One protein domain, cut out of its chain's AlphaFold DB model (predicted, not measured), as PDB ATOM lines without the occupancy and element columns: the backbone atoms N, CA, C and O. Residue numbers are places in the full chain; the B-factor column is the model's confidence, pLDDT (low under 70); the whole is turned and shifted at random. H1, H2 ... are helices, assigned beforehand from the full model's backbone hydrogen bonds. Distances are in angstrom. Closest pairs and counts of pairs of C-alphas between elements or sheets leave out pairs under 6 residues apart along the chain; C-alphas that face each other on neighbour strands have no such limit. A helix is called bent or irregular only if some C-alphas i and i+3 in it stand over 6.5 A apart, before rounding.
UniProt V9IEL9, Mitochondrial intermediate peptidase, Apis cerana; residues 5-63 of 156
ATOM      1  N   GLU A   5      59.793 -51.221 -31.604       96.44
ATOM      2  CA  GLU A   5      59.857 -52.292 -30.604       96.44
ATOM      3  C   GLU A   5      60.201 -51.751 -29.215       96.44
ATOM      4  O   GLU A   5      59.561 -52.129 -28.235       96.44
ATOM      5  N   VAL A   6      61.142 -50.804 -29.140       96.06
ATOM      6  CA  VAL A   6      61.525 -50.140 -27.884       96.06
ATOM      7  C   VAL A   6      60.342 -49.359 -27.300       96.06
ATOM      8  O   VAL A   6      60.140 -49.344 -26.086       96.06
ATOM      9  N   ILE A   7      59.511 -48.748 -28.154       95.75
ATOM     10  CA  ILE A   7      58.297 -48.040 -27.720       95.75
ATOM     11  C   ILE A   7      57.277 -49.030 -27.153       95.75
ATOM     12  O   ILE A   7      56.719 -48.789 -26.082       95.75
ATOM     13  N   TYR A   8      57.036 -50.152 -27.834       97.06
ATOM     14  CA  TYR A   8      56.104 -51.170 -27.343       97.06
ATOM     15  C   TYR A   8      56.551 -51.770 -26.011       97.06
ATOM     16  O   TYR A   8      55.726 -51.948 -25.115       97.06
ATOM     17  N   GLU A   9      57.845 -52.046 -25.857       97.19
ATOM     18  CA  GLU A   9      58.406 -52.526 -24.596       97.19
ATOM     19  C   GLU A   9      58.164 -51.518 -23.462       97.19
ATOM     20  O   GLU A   9      57.616 -51.883 -22.419       97.19
ATOM     21  N   PHE A  10      58.460 -50.237 -23.695       96.38
ATOM     22  CA  PHE A  10      58.190 -49.167 -22.735       96.38
ATOM     23  C   PHE A  10      56.705 -49.087 -22.341       96.38
ATOM     24  O   PHE A  10      56.383 -49.028 -21.151       96.38
ATOM     25  N   LEU A  11      55.792 -49.118 -23.319       97.31
ATOM     26  CA  LEU A  11      54.349 -49.052 -23.064       97.31
ATOM     27  C   LEU A  11      53.853 -50.250 -22.245       97.31
ATOM     28  O   LEU A  11      53.017 -50.076 -21.357       97.31
ATOM     29  N   ASN A  12      54.384 -51.446 -22.503       97.62
ATOM     30  CA  ASN A  12      54.032 -52.648 -21.751       97.62
ATOM     31  C   ASN A  12      54.508 -52.563 -20.299       97.62
ATOM     32  O   ASN A  12      53.711 -52.775 -19.385       97.62
ATOM     33  N   ILE A  13      55.765 -52.161 -20.078       97.81
ATOM     34  CA  ILE A  13      56.316 -51.956 -18.731       97.81
ATOM     35  C   ILE A  13      55.479 -50.924 -17.966       97.81
ATOM     36  O   ILE A  13      55.127 -51.141 -16.803       97.81
ATOM     37  N   LEU A  14      55.130 -49.802 -18.603       97.44
ATOM     38  CA  LEU A  14      54.301 -48.772 -17.983       97.44
ATOM     39  C   LEU A  14      52.917 -49.319 -17.605       97.44
ATOM     40  O   LEU A  14      52.456 -49.120 -16.480       97.44
ATOM     41  N   ASN A  15      52.267 -50.035 -18.525       97.38
ATOM     42  CA  ASN A  15      50.946 -50.611 -18.306       97.38
ATOM     43  C   ASN A  15      50.941 -51.617 -17.147       97.38
ATOM     44  O   ASN A  15      50.082 -51.531 -16.270       97.38
ATOM     45  N   ASP A  16      51.917 -52.525 -17.093       97.62
ATOM     46  CA  ASP A  16      52.000 -53.540 -16.039       97.62
ATOM     47  C   ASP A  16      52.203 -52.917 -14.651       97.62
ATOM     48  O   ASP A  16      51.548 -53.321 -13.686       97.62
ATOM     49  N   ASN A  17      53.022 -51.864 -14.562       97.75
ATOM     50  CA  ASN A  17      53.261 -51.138 -13.313       97.75
ATOM     51  C   ASN A  17      52.048 -50.314 -12.841       97.75
ATOM     52  O   ASN A  17      51.842 -50.145 -11.635       97.75
ATOM     53  N   LEU A  18      51.227 -49.800 -13.762       97.50
ATOM     54  CA  LEU A  18      50.050 -48.985 -13.427       97.50
ATOM     55  C   LEU A  18      48.782 -49.813 -13.184       97.50
ATOM     56  O   LEU A  18      47.905 -49.376 -12.437       97.50
ATOM     57  N   LYS A  19      48.695 -51.026 -13.742       96.81
ATOM     58  CA  LYS A  19      47.487 -51.869 -13.770       96.81
ATOM     59  C   LYS A  19      46.781 -52.017 -12.423       96.81
ATOM     60  O   LYS A  19      45.554 -51.932 -12.357       96.81
ATOM     61  N   SER A  20      47.537 -52.243 -11.346       97.62
ATOM     62  CA  SER A  20      46.971 -52.405  -9.999       97.62
ATOM     63  C   SER A  20      46.307 -51.116  -9.497       97.62
ATOM     64  O   SER A  20      45.160 -51.153  -9.049       97.62
ATOM     65  N   LYS A  21      46.986 -49.969  -9.650       96.81
ATOM     66  CA  LYS A  21      46.469 -48.648  -9.258       96.81
ATOM     67  C   LYS A  21      45.258 -48.259 -10.101       96.81
ATOM     68  O   LYS A  21      44.215 -47.937  -9.551       96.81
ATOM     69  N   THR A  22      45.337 -48.438 -11.419       95.25
ATOM     70  CA  THR A  22      44.209 -48.185 -12.323       95.25
ATOM     71  C   THR A  22      42.986 -49.021 -11.941       95.25
ATOM     72  O   THR A  22      41.874 -48.505 -11.891       95.25
ATOM     73  N   LYS A  23      43.158 -50.305 -11.591       96.56
ATOM     74  CA  LYS A  23      42.042 -51.142 -11.120       96.56
ATOM     75  C   LYS A  23      41.411 -50.602  -9.831       96.56
ATOM     76  O   LYS A  23      40.193 -50.677  -9.687       96.56
ATOM     77  N   GLN A  24      42.212 -50.080  -8.902       96.25
ATOM     78  CA  GLN A  24      41.702 -49.437  -7.687       96.25
ATOM     79  C   GLN A  24      40.899 -48.178  -8.032       96.25
ATOM     80  O   GLN A  24      39.756 -48.070  -7.591       96.25
ATOM     81  N   ASP A  25      41.423 -47.311  -8.901       95.19
ATOM     82  CA  ASP A  25      40.734 -46.090  -9.334       95.19
ATOM     83  C   ASP A  25      39.372 -46.402  -9.972       95.19
ATOM     84  O   ASP A  25      38.350 -45.842  -9.575       95.19
ATOM     85  N   PHE A  26      39.313 -47.363 -10.901       96.00
ATOM     86  CA  PHE A  26      38.051 -47.771 -11.532       96.00
ATOM     87  C   PHE A  26      37.065 -48.404 -10.544       96.00
ATOM     88  O   PHE A  26      35.855 -48.207 -10.681       96.00
ATOM     89  N   ASN A  27      37.546 -49.133  -9.532       95.81
ATOM     90  CA  ASN A  27      36.684 -49.661  -8.475       95.81
ATOM     91  C   ASN A  27      36.084 -48.533  -7.625       95.81
ATOM     92  O   ASN A  27      34.899 -48.593  -7.296       95.81
ATOM     93  N   GLU A  28      36.863 -47.503  -7.291       95.06
ATOM     94  CA  GLU A  28      36.353 -46.333  -6.567       95.06
ATOM     95  C   GLU A  28      35.341 -45.549  -7.407       95.06
ATOM     96  O   GLU A  28      34.255 -45.229  -6.918       95.06
ATOM     97  N   MET A  29      35.620 -45.325  -8.695       95.94
ATOM     98  CA  MET A  29      34.647 -44.710  -9.608       95.94
ATOM     99  C   MET A  29      33.352 -45.530  -9.674       95.94
ATOM    100  O   MET A  29      32.258 -44.975  -9.598       95.94
ATOM    101  N   GLN A  30      33.455 -46.861  -9.751       95.88
ATOM    102  CA  GLN A  30      32.291 -47.744  -9.775       95.88
ATOM    103  C   GLN A  30      31.467 -47.653  -8.483       95.88
ATOM    104  O   GLN A  30      30.235 -47.662  -8.551       95.88
ATOM    105  N   LYS A  31      32.114 -47.549  -7.314       94.69
ATOM    106  CA  LYS A  31      31.422 -47.320  -6.035       94.69
ATOM    107  C   LYS A  31      30.667 -45.993  -6.051       94.69
ATOM    108  O   LYS A  31      29.490 -45.988  -5.705       94.69
ATOM    109  N   MET A  32      31.297 -44.908  -6.507       94.88
ATOM    110  CA  MET A  32      30.644 -43.596  -6.631       94.88
ATOM    111  C   MET A  32      29.428 -43.660  -7.566       94.88
ATOM    112  O   MET A  32      28.334 -43.252  -7.182       94.88
ATOM    113  N   LYS A  33      29.569 -44.285  -8.744       94.94
ATOM    114  CA  LYS A  33      28.460 -44.465  -9.694       94.94
ATOM    115  C   LYS A  33      27.292 -45.255  -9.104       94.94
ATOM    116  O   LYS A  33      26.141 -44.891  -9.319       94.94
ATOM    117  N   ASN A  34      27.583 -46.315  -8.350       93.88
ATOM    118  CA  ASN A  34      26.559 -47.137  -7.701       93.88
ATOM    119  C   ASN A  34      25.794 -46.390  -6.599       93.88
ATOM    120  O   ASN A  34      24.671 -46.776  -6.289       93.88
ATOM    121  N   ILE A  35      26.402 -45.372  -5.985       93.19
ATOM    122  CA  ILE A  35      25.748 -44.530  -4.975       93.19
ATOM    123  C   ILE A  35      24.799 -43.528  -5.646       93.19
ATOM    124  O   ILE A  35      23.724 -43.255  -5.125       93.19
ATOM    125  N   GLU A  36      25.186 -42.984  -6.801       91.88
ATOM    126  CA  GLU A  36      24.450 -41.905  -7.478       91.88
ATOM    127  C   GLU A  36      23.354 -42.394  -8.423       91.88
ATOM    128  O   GLU A  36      22.387 -41.675  -8.667       91.88
ATOM    129  N   SER A  37      23.501 -43.603  -8.966       88.19
ATOM    130  CA  SER A  37      22.537 -44.182  -9.892       88.19
ATOM    131  C   SER A  37      21.815 -45.368  -9.254       88.19
ATOM    132  O   SER A  37      22.468 -46.337  -8.857       88.19
ATOM    133  N   PRO A  38      20.468 -45.382  -9.242       83.00
ATOM    134  CA  PRO A  38      19.705 -46.561  -8.828       83.00
ATOM    135  C   PRO A  38      19.895 -47.737  -9.802       83.00
ATOM    136  O   PRO A  38      19.628 -48.889  -9.460       83.00
ATOM    137  N   ILE A  39      20.380 -47.463 -11.017       86.50
ATOM    138  CA  ILE A  39      20.667 -48.466 -12.036       86.50
ATOM    139  C   ILE A  39      22.140 -48.862 -11.925       86.50
ATOM    140  O   ILE A  39      23.037 -48.073 -12.238       86.50
ATOM    141  N   LYS A  40      22.391 -50.114 -11.526       83.06
ATOM    142  CA  LYS A  40      23.741 -50.688 -11.418       83.06
ATOM    143  C   LYS A  40      24.343 -50.928 -12.801       83.06
ATOM    144  O   LYS A  40      24.215 -52.008 -13.374       83.06
ATOM    145  N   GLN A  41      25.000 -49.906 -13.332       90.06
ATOM    146  CA  GLN A  41      25.710 -49.957 -14.606       90.06
ATOM    147  C   GLN A  41      27.218 -49.884 -14.392       90.06
ATOM    148  O   GLN A  41      27.698 -49.229 -13.466       90.06
ATOM    149  N   LYS A  42      27.967 -50.525 -15.291       94.38
ATOM    150  CA  LYS A  42      29.428 -50.422 -15.309       94.38
ATOM    151  C   LYS A  42      29.873 -48.992 -15.632       94.38
ATOM    152  O   LYS A  42      29.138 -48.241 -16.278       94.38
ATOM    153  N   ILE A  43      31.070 -48.624 -15.182       94.94
ATOM    154  CA  ILE A  43      31.758 -47.411 -15.635       94.94
ATOM    155  C   ILE A  43      31.990 -47.489 -17.146       94.94
ATOM    156  O   ILE A  43      32.479 -48.496 -17.658       94.94
ATOM    157  N   MET A  44      31.628 -46.414 -17.836       95.38
ATOM    158  CA  MET A  44      31.798 -46.225 -19.270       95.38
ATOM    159  C   MET A  44      32.826 -45.115 -19.542       95.38
ATOM    160  O   MET A  44      33.097 -44.304 -18.656       95.38
ATOM    161  N   PRO A  45      33.402 -45.027 -20.755       95.12
ATOM    162  CA  PRO A  45      34.465 -44.060 -21.046       95.12
ATOM    163  C   PRO A  45      34.102 -42.598 -20.738       95.12
ATOM    164  O   PRO A  45      34.940 -41.861 -20.221       95.12
ATOM    165  N   TRP A  46      32.847 -42.195 -20.967       94.19
ATOM    166  CA  TRP A  46      32.358 -40.838 -20.685       94.19
ATOM    167  C   TRP A  46      32.196 -40.527 -19.186       94.19
ATOM    168  O   TRP A  46      32.113 -39.362 -18.813       94.19
ATOM    169  N   ASP A  47      32.185 -41.542 -18.317       95.38
ATOM    170  CA  ASP A  47      32.057 -41.362 -16.866       95.38
ATOM    171  C   ASP A  47      33.385 -40.935 -16.212       95.38
ATOM    172  O   ASP A  47      33.400 -40.328 -15.138       95.38
ATOM    173  N   THR A  48      34.517 -41.260 -16.844       95.62
ATOM    174  CA  THR A  48      35.858 -41.144 -16.247       95.62
ATOM    175  C   THR A  48      36.198 -39.716 -15.820       95.62
ATOM    176  O   THR A  48      36.633 -39.505 -14.685       95.62
ATOM    177  N   ALA A  49      35.947 -38.720 -16.675       95.44
ATOM    178  CA  ALA A  49      36.212 -37.313 -16.370       95.44
ATOM    179  C   ALA A  49      35.367 -36.817 -15.185       95.44
ATOM    180  O   ALA A  49      35.882 -36.142 -14.289       95.44
ATOM    181  N   TYR A  50      34.091 -37.211 -15.140       94.44
ATOM    182  CA  TYR A  50      33.167 -36.832 -14.073       94.44
ATOM    183  C   TYR A  50      33.611 -37.389 -12.716       94.44
ATOM    184  O   TYR A  50      33.825 -36.623 -11.772       94.44
ATOM    185  N   PHE A  51      33.820 -38.708 -12.618       95.19
ATOM    186  CA  PHE A  51      34.214 -39.331 -11.353       95.19
ATOM    187  C   PHE A  51      35.644 -38.980 -10.939       95.19
ATOM    188  O   PHE A  51      35.900 -38.864  -9.745       95.19
ATOM    189  N   THR A  52      36.553 -38.706 -11.881       93.88
ATOM    190  CA  THR A  52      37.884 -38.162 -11.557       93.88
ATOM    191  C   THR A  52      37.772 -36.794 -10.889       93.88
ATOM    192  O   THR A  52      38.373 -36.564  -9.839       93.88
ATOM    193  N   ALA A  53      36.985 -35.877 -11.462       90.81
ATOM    194  CA  ALA A  53      36.781 -34.558 -10.873       90.81
ATOM    195  C   ALA A  53      36.098 -34.656  -9.501       90.81
ATOM    196  O   ALA A  53      36.465 -33.936  -8.572       90.81
ATOM    197  N   LYS A  54      35.133 -35.570  -9.351       91.06
ATOM    198  CA  LYS A  54      34.446 -35.811  -8.080       91.06
ATOM    199  C   LYS A  54      35.375 -36.384  -7.009       91.06
ATOM    200  O   LYS A  54      35.407 -35.853  -5.903       91.06
ATOM    201  N   ALA A  55      36.168 -37.400  -7.347       91.62
ATOM    202  CA  ALA A  55      37.163 -37.985  -6.452       91.62
ATOM    203  C   ALA A  55      38.152 -36.921  -5.959       91.62
ATOM    204  O   ALA A  55      38.343 -36.772  -4.755       91.62
ATOM    205  N   LYS A  56      38.699 -36.109  -6.877       89.50
ATOM    206  CA  LYS A  56      39.604 -35.000  -6.537       89.50
ATOM    207  C   LYS A  56      38.965 -34.001  -5.576       89.50
ATOM    208  O   LYS A  56      39.598 -33.643  -4.589       89.50
ATOM    209  N   ARG A  57      37.718 -33.580  -5.826       86.75
ATOM    210  CA  ARG A  57      36.997 -32.672  -4.917       86.75
ATOM    211  C   ARG A  57      36.813 -33.288  -3.533       86.75
ATOM    212  O   ARG A  57      37.101 -32.623  -2.549       86.75
ATOM    213  N   ASN A  58      36.397 -34.551  -3.457       87.75
ATOM    214  CA  ASN A  58      36.162 -35.230  -2.181       87.75
ATOM    215  C   ASN A  58      37.452 -35.448  -1.378       87.75
ATOM    216  O   ASN A  58      37.438 -35.313  -0.160       87.75
ATOM    217  N   TRP A  59      38.555 -35.811  -2.039       88.56
ATOM    218  CA  TRP A  59      39.822 -36.102  -1.365       88.56
ATOM    219  C   TRP A  59      40.592 -34.852  -0.970       88.56
ATOM    220  O   TRP A  59      41.210 -34.830   0.088       88.56
ATOM    221  N   LEU A  60      40.587 -33.834  -1.831       84.50
ATOM    222  CA  LEU A  60      41.371 -32.626  -1.607       84.50
ATOM    223  C   LEU A  60      40.574 -31.546  -0.873       84.50
ATOM    224  O   LEU A  60      41.183 -30.663  -0.285       84.50
ATOM    225  N   ASN A  61      39.237 -31.603  -0.902       80.69
ATOM    226  CA  ASN A  61      38.350 -30.549  -0.403       80.69
ATOM    227  C   ASN A  61      38.727 -29.153  -0.943       80.69
ATOM    228  O   ASN A  61      38.645 -28.154  -0.237       80.69
ATOM    229  N   ILE A  62      39.192 -29.107  -2.195       73.12
ATOM    230  CA  ILE A  62      39.685 -27.901  -2.867       73.12
ATOM    231  C   ILE A  62      38.651 -27.436  -3.889       73.12
ATOM    232  O   ILE A  62      38.259 -28.207  -4.775       73.12
ATOM    233  N   SER A  63      38.275 -26.157  -3.821       73.25
ATOM    234  CA  SER A  63      37.582 -25.479  -4.915       73.25
ATOM    235  C   SER A  63      38.543 -24.590  -5.699       73.25
ATOM    236  O   SER A  63      39.143 -23.672  -5.154       73.25
TER     237      SER A  63
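This is residues 5 to 63 of the 156 residues of the protein "Mitochondrial intermediate peptidase" of Apis cerana (UniProt V9IEL9). A long bent helix, H1, has a shorter helix, H2, packed crosswise on its second arm, while residues 5 to 24 of H1 stick out free. A link, residues 37 to 46, folds back from H1 to H2. The printed part has 59 residues with two named helices, H1 then H2, and no named strand; the class is all helix. It is loose, with a radius of gyration of the C-alphas of 14.6 A, and elongated, spanning 45 by 29 by 18 A.

H1, residues 5 to 36, was assigned as one helix by its hydrogen bonds but is bent: C-alphas 17 and 20 are 7.2 A apart. Arm H1a, residues 5 to 17, begins at C-alpha 5 (59.857, -52.292, -30.604) and is 18.5 A long. Arm H1b, residues 20 to 36, is 25.0 A long. H2, residues 47 to 60, is 19.9 A long and ends at C-alpha 60 (41.371, -32.626, -1.607).

H1a and H1b stand at a steep tilt of 55 degrees. H1b touches H2 with residues 29 to 33 alone; the closest C-alphas, of Met 29 and Phe 51, are 5.7 A apart. Their lines are about perpendicular, at 87 degrees. H1a and H2 are apart. In H1a, H1b and H2 every O i to N i+4 pair is within hydrogen-bond range.

The C-alphas farthest apart, of Val 6 and Pro 38, are 46.1 A apart. The link from H1 to H2 is short, and the printed part has no cut. Mean pLDDT of the printed part is 93.0, and no printed residue is under 70.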